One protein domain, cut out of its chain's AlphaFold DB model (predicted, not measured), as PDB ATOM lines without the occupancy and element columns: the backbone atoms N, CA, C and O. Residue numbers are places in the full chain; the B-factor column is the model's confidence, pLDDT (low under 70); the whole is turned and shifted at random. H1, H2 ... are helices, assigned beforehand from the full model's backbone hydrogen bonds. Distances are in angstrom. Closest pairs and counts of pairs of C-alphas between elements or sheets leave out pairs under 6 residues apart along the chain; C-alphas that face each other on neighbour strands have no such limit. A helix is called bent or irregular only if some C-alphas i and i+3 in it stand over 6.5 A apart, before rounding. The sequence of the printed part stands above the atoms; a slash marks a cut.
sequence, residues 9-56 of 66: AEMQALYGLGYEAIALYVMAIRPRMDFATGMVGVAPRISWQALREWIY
ATOM      1  N   ALA A   9      78.291 142.437 113.514       83.88
ATOM      2  CA  ALA A   9      78.869 141.779 112.340       83.88
ATOM      3  C   ALA A   9      80.395 141.623 112.450       83.88
ATOM      4  O   ALA A   9      80.948 140.589 112.083       83.88
ATOM      5  N   GLU A  10      81.083 142.626 112.997       82.12
ATOM      6  CA  GLU A  10      82.529 142.574 113.230       82.12
ATOM      7  C   GLU A  10      82.862 141.597 114.350       82.12
ATOM      8  O   GLU A  10      83.802 140.820 114.228       82.12
ATOM      9  N   MET A  11      82.061 141.583 115.418       84.44
ATOM     10  CA  MET A  11      82.196 140.599 116.488       84.44
ATOM     11  C   MET A  11      82.011 139.171 115.974       84.44
ATOM     12  O   MET A  11      82.814 138.315 116.325       84.44
ATOM     13  N   GLN A  12      81.005 138.916 115.134       87.19
ATOM     14  CA  GLN A  12      80.798 137.601 114.520       87.19
ATOM     15  C   GLN A  12      81.943 137.219 113.581       87.19
ATOM     16  O   GLN A  12      82.394 136.081 113.623       87.19
ATOM     17  N   ALA A  13      82.451 138.160 112.782       83.88
ATOM     18  CA  ALA A  13      83.586 137.911 111.896       83.88
ATOM     19  C   ALA A  13      84.879 137.607 112.669       83.88
ATOM     20  O   ALA A  13      85.694 136.816 112.206       83.88
ATOM     21  N   LEU A  14      85.061 138.224 113.843       84.31
ATOM     22  CA  LEU A  14      86.182 137.968 114.752       84.31
ATOM     23  C   LEU A  14      86.003 136.689 115.581       84.31
ATOM     24  O   LEU A  14      86.977 136.161 116.120       84.31
ATOM     25  N   TYR A  15      84.775 136.182 115.694       84.81
ATOM     26  CA  TYR A  15      84.469 135.002 116.488       84.81
ATOM     27  C   TYR A  15      85.063 133.749 115.830       84.81
ATOM     28  O   TYR A  15      84.702 133.384 114.714       84.81
ATOM     29  N   GLY A  16      85.993 133.085 116.523       83.50
ATOM     30  CA  GLY A  16      86.694 131.895 116.020       83.50
ATOM     31  C   GLY A  16      88.045 132.169 115.351       83.50
ATOM     32  O   GLY A  16      88.736 131.220 114.979       83.50
ATOM     33  N   LEU A  17      88.463 133.433 115.233       86.38
ATOM     34  CA  LEU A  17      89.817 133.791 114.809       86.38
ATOM     35  C   LEU A  17      90.809 133.727 115.979       86.38
ATOM     36  O   LEU A  17      90.455 133.910 117.143       86.38
ATOM     37  N   GLY A  18      92.082 133.486 115.657       86.44
ATOM     38  CA  GLY A  18      93.166 133.566 116.635       86.44
ATOM     39  C   GLY A  18      93.357 134.992 117.162       86.44
ATOM     40  O   GLY A  18      93.065 135.966 116.463       86.44
ATOM     41  N   TYR A  19      93.896 135.116 118.377       83.12
ATOM     42  CA  TYR A  19      94.130 136.412 119.027       83.12
ATOM     43  C   TYR A  19      94.969 137.366 118.162       83.12
ATOM     44  O   TYR A  19      94.663 138.551 118.076       83.12
ATOM     45  N   GLU A  20      95.946 136.829 117.431       82.19
ATOM     46  CA  GLU A  20      96.786 137.572 116.482       82.19
ATOM     47  C   GLU A  20      95.957 138.318 115.423       82.19
ATOM     48  O   GLU A  20      96.208 139.483 115.114       82.19
ATOM     49  N   ALA A  21      94.932 137.657 114.877       82.31
ATOM     50  CA  ALA A  21      94.070 138.232 113.850       82.31
ATOM     51  C   ALA A  21      93.133 139.297 114.434       82.31
ATOM     52  O   ALA A  21      92.866 140.310 113.784       82.31
ATOM     53  N   ILE A  22      92.687 139.107 115.679       86.00
ATOM     54  CA  ILE A  22      91.911 140.111 116.415       86.00
ATOM     55  C   ILE A  22      92.778 141.347 116.679       86.00
ATOM     56  O   ILE A  22      92.350 142.465 116.392       86.00
ATOM     57  N   ALA A  23      94.009 141.159 117.156       84.06
ATOM     58  CA  ALA A  23      94.956 142.241 117.408       84.06
ATOM     59  C   ALA A  23      95.287 143.007 116.118       84.06
ATOM     60  O   ALA A  23      95.190 144.233 116.095       84.06
ATOM     61  N   LEU A  24      95.573 142.298 115.023       83.38
ATOM     62  CA  LEU A  24      95.769 142.875 113.691       83.38
ATOM     63  C   LEU A  24      94.567 143.730 113.269       83.38
ATOM     64  O   LEU A  24      94.728 144.888 112.870       83.38
ATOM     65  N   TYR A  25      93.355 143.186 113.379       82.88
ATOM     66  CA  TYR A  25      92.147 143.892 112.977       82.88
ATOM     67  C   TYR A  25      91.911 145.154 113.820       82.88
ATOM     68  O   TYR A  25      91.706 146.233 113.263       82.88
ATOM     69  N   VAL A  26      91.988 145.047 115.148       83.00
ATOM     70  CA  VAL A  26      91.690 146.154 116.071       83.00
ATOM     71  C   VAL A  26      92.778 147.233 116.047       83.00
ATOM     72  O   VAL A  26      92.448 148.418 116.006       83.00
ATOM     73  N   MET A  27      94.059 146.847 116.048       81.31
ATOM     74  CA  MET A  27      95.188 147.782 116.163       81.31
ATOM     75  C   MET A  27      95.561 148.430 114.826       81.31
ATOM     76  O   MET A  27      95.850 149.624 114.771       81.31
ATOM     77  N   ALA A  28      95.575 147.659 113.735       79.25
ATOM     78  CA  ALA A  28      96.136 148.123 112.468       79.25
ATOM     79  C   ALA A  28      95.075 148.466 111.423       79.25
ATOM     80  O   ALA A  28      95.196 149.479 110.723       79.25
ATOM     81  N   ILE A  29      94.052 147.618 111.302       80.50
ATOM     82  CA  ILE A  29      93.103 147.684 110.193       80.50
ATOM     83  C   ILE A  29      91.942 148.639 110.511       80.50
ATOM     84  O   ILE A  29      91.632 149.518 109.705       80.50
ATOM     85  N   ARG A  30      91.322 148.519 111.691       78.19
ATOM     86  CA  ARG A  30      90.138 149.298 112.081       78.19
ATOM     87  C   ARG A  30      90.343 150.820 112.057       78.19
ATOM     88  O   ARG A  30      89.458 151.509 111.552       78.19
ATOM     89  N   PRO A  31      91.482 151.381 112.503       77.50
ATOM     90  CA  PRO A  31      91.723 152.825 112.418       77.50
ATOM     91  C   PRO A  31      91.803 153.366 110.982       77.50
ATOM     92  O   PRO A  31      91.718 154.572 110.776       77.50
ATOM     93  N   ARG A  32      91.993 152.484 109.995       73.69
ATOM     94  CA  ARG A  32      92.136 152.810 108.566       73.69
ATOM     95  C   ARG A  32      90.912 152.410 107.749       73.69
ATOM     96  O   ARG A  32      90.974 152.384 106.523       73.69
ATOM     97  N   MET A  33      89.823 152.065 108.427       75.75
ATOM     98  CA  MET A  33      88.536 151.842 107.792       75.75
ATOM     99  C   MET A  33      88.067 153.136 107.131       75.75
ATOM    100  O   MET A  33      88.150 154.214 107.724       75.75
ATOM    101  N   ASP A  34      87.560 153.023 105.910       72.00
ATOM    102  CA  ASP A  34      86.905 154.150 105.270       72.00
ATOM    103  C   ASP A  34      85.521 154.331 105.905       72.00
ATOM    104  O   ASP A  34      84.598 153.555 105.663       72.00
ATOM    105  N   PHE A  35      85.382 155.352 106.751       64.94
ATOM    106  CA  PHE A  35      84.124 155.658 107.433       64.94
ATOM    107  C   PHE A  35      83.029 156.159 106.484       64.94
ATOM    108  O   PHE A  35      81.862 156.133 106.868       64.94
ATOM    109  N   ALA A  36      83.369 156.595 105.264       65.06
ATOM    110  CA  ALA A  36      82.379 157.017 104.277       65.06
ATOM    111  C   ALA A  36      81.656 155.818 103.644       65.06
ATOM    112  O   ALA A  36      80.466 155.901 103.353       65.06
ATOM    113  N   THR A  37      82.361 154.699 103.457       66.75
ATOM    114  CA  THR A  37      81.808 153.473 102.858       66.75
ATOM    115  C   THR A  37      81.546 152.365 103.877       66.75
ATOM    116  O   THR A  37      80.864 151.392 103.563       66.75
ATOM    117  N   GLY A  38      82.084 152.483 105.095       64.62
ATOM    118  CA  GLY A  38      82.056 151.430 106.112       64.62
ATOM    119  C   GLY A  38      82.884 150.201 105.728       64.62
ATOM    120  O   GLY A  38      82.819 149.181 106.413       64.62
ATOM    121  N   MET A  39      83.649 150.272 104.635       64.50
ATOM    122  CA  MET A  39      84.430 149.150 104.142       64.50
ATOM    123  C   MET A  39      85.841 149.169 104.718       64.50
ATOM    124  O   MET A  39      86.555 150.175 104.738       64.50
ATOM    125  N   VAL A  40      86.262 147.991 105.158       64.75
ATOM    126  CA  VAL A  40      87.600 147.727 105.663       64.75
ATOM    127  C   VAL A  40      88.412 147.043 104.562       64.75
ATOM    128  O   VAL A  40      87.942 146.084 103.960       64.75
ATOM    129  N   GLY A  41      89.637 147.506 104.294       60.75
ATOM    130  CA  GLY A  41      90.560 146.790 103.400       60.75
ATOM    131  C   GLY A  41      90.376 147.027 101.894       60.75
ATOM    132  O   GLY A  41      91.017 146.341 101.106       60.75
ATOM    133  N   VAL A  42      89.586 148.025 101.477       63.06
ATOM    134  CA  VAL A  42      89.433 148.396 100.050       63.06
ATOM    135  C   VAL A  42      90.635 149.185  99.518       63.06
ATOM    136  O   VAL A  42      91.004 149.047  98.356       63.06
ATOM    137  N   ALA A  43      91.297 149.975 100.368       56.88
ATOM    138  CA  ALA A  43      92.524 150.686 100.004       56.88
ATOM    139  C   ALA A  43      93.553 150.732 101.150       56.88
ATOM    140  O   ALA A  43      93.971 151.818 101.565       56.88
ATOM    141  N   PRO A  44      94.005 149.592 101.703       59.84
ATOM    142  CA  PRO A  44      95.071 149.623 102.674       59.84
ATOM    143  C   PRO A  44      96.366 149.843 101.891       59.84
ATOM    144  O   PRO A  44      97.000 148.900 101.428       59.84
ATOM    145  N   ARG A  45      96.817 151.096 101.771       64.56
ATOM    146  CA  ARG A  45      98.240 151.397 101.517       64.56
ATOM    147  C   ARG A  45      99.062 151.044 102.762       64.56
ATOM    148  O   ARG A  45      99.756 151.883 103.326       64.56
ATOM    149  N   ILE A  46      98.898 149.822 103.254       70.50
ATOM    150  CA  ILE A  46      99.532 149.324 104.460       70.50
ATOM    151  C   ILE A  46     100.693 148.456 103.997       70.50
ATOM    152  O   ILE A  46     100.497 147.406 103.390       70.50
ATOM    153  N   SER A  47     101.912 148.923 104.252       77.94
ATOM    154  CA  SER A  47     103.099 148.118 104.006       77.94
ATOM    155  C   SER A  47     103.222 147.026 105.068       77.94
ATOM    156  O   SER A  47     102.798 147.187 106.215       77.94
ATOM    157  N   TRP A  48     103.854 145.915 104.694       75.12
ATOM    158  CA  TRP A  48     104.133 144.822 105.627       75.12
ATOM    159  C   TRP A  48     105.022 145.265 106.798       75.12
ATOM    160  O   TRP A  48     104.860 144.805 107.924       75.12
ATOM    161  N   GLN A  49     105.916 146.226 106.546       81.62
ATOM    162  CA  GLN A  49     106.739 146.851 107.577       81.62
ATOM    163  C   GLN A  49     105.888 147.581 108.623       81.62
ATOM    164  O   GLN A  49     106.072 147.360 109.815       81.62
ATOM    165  N   ALA A  50     104.923 148.392 108.188       79.56
ATOM    166  CA  ALA A  50     104.088 149.158 109.103       79.56
ATOM    167  C   ALA A  50     103.209 148.248 109.981       79.56
ATOM    168  O   ALA A  50     103.053 148.502 111.171       79.56
ATOM    169  N   LEU A  51     102.697 147.137 109.430       80.06
ATOM    170  CA  LEU A  51     101.984 146.126 110.226       80.06
ATOM    171  C   LEU A  51     102.863 145.526 111.315       80.06
ATOM    172  O   LEU A  51     102.413 145.371 112.449       80.06
ATOM    173  N   ARG A  52     104.113 145.211 110.971       81.81
ATOM    174  CA  ARG A  52     105.072 144.647 111.917       81.81
ATOM    175  C   ARG A  52     105.377 145.610 113.058       81.81
ATOM    176  O   ARG A  52     105.482 145.165 114.190       81.81
ATOM    177  N   GLU A  53     105.489 146.902 112.763       82.19
ATOM    178  CA  GLU A  53     105.711 147.944 113.769       82.19
ATOM    179  C   GLU A  53     104.484 148.136 114.675       82.19
ATOM    180  O   GLU A  53     104.633 148.274 115.884       82.19
ATOM    181  N   TRP A  54     103.265 148.106 114.127       81.00
ATOM    182  CA  TRP A  54     102.047 148.352 114.913       81.00
ATOM    183  C   TRP A  54     101.609 147.178 115.787       81.00
ATOM    184  O   TRP A  54     100.955 147.394 116.802       81.00
ATOM    185  N   ILE A  55     101.924 145.947 115.385       79.62
ATOM    186  CA  ILE A  55     101.542 144.715 116.099       79.62
ATOM    187  C   ILE A  55     102.758 144.136 116.831       79.62
ATOM    188  O   ILE A  55     102.728 143.007 117.309       79.62
ATOM    189  N   TYR A  56     103.854 144.892 116.912       80.62
ATOM    190  CA  TYR A  56     105.019 144.457 117.659       80.62
ATOM    191  C   TYR A  56     104.630 144.232 119.124       80.62
ATOM    192  O   TYR A  56     104.217 145.152 119.831       80.62
TER     193      TYR A  56
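AT A GLANCE: This is residues 9 to 56 of the 66 residues of an uncharacterized protein of Paraburkholderia madseniana (UniProt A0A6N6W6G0). The long helix H2 stands in the middle of a flat layout, with the short helix H1 near one side of it and the short helix H3 across it on the other side, the three centres nearly in a row. Beyond the last residues of H2, a long loop of residues 33 to 47 swings out at Ala 36 and comes back to H3. The printed part has 48 residues with three named helices, in the order H1, H2, H3, and no named strand; the class is all helix. It is only just compact, close to loose, with a radius of gyration of the C-alphas of 11.1 A, and spans 28 by 28 by 12 A.

IN THESE COORDINATES: H2, residues 19 to 32, is 19.6 A long from its first C-alpha, at (94.130, 136.412, 119.027), to its last, at (92.136, 152.810, 108.566). It is only just irregular: C-alphas 27 and 30 are 6.7 A apart. H1 is residues 9 to 14, 8.6 A, beginning at C-alpha 9 at (78.869, 141.779, 112.340). H3 is residues 48 to 54, 10.2 A, ending at C-alpha 54 at (102.047, 148.352, 114.913).

HOW THE PARTS SIT: H2 touches H3 with residues 24 to 28 alone; their closest C-alphas, of Ala 28 and Trp 54, are 6.4 A apart. The lines of H2 and H3 are about perpendicular, at 83 degrees. H1 and H2 are close but not clearly touching; their closest C-alphas, of Leu 14 and Ile 22, are 6.3 A apart. They run opposite ways at a steep tilt of 43 degrees. H1 and H3 are apart. Every O i to N i+4 pair is within hydrogen-bond range in H1 and H3, and 7 of 10 are in H2.

THE WHOLE: The two C-alphas farthest apart, of Ala 36 and Tyr 56, are 29.1 A apart. The printed part has no cut. The link from H1 to H2 is tight, with 4 residues; that from H2 to H3 is long, with 15. The mean pLDDT of the printed part is 77.0, and residues 35 to 45 are under 70.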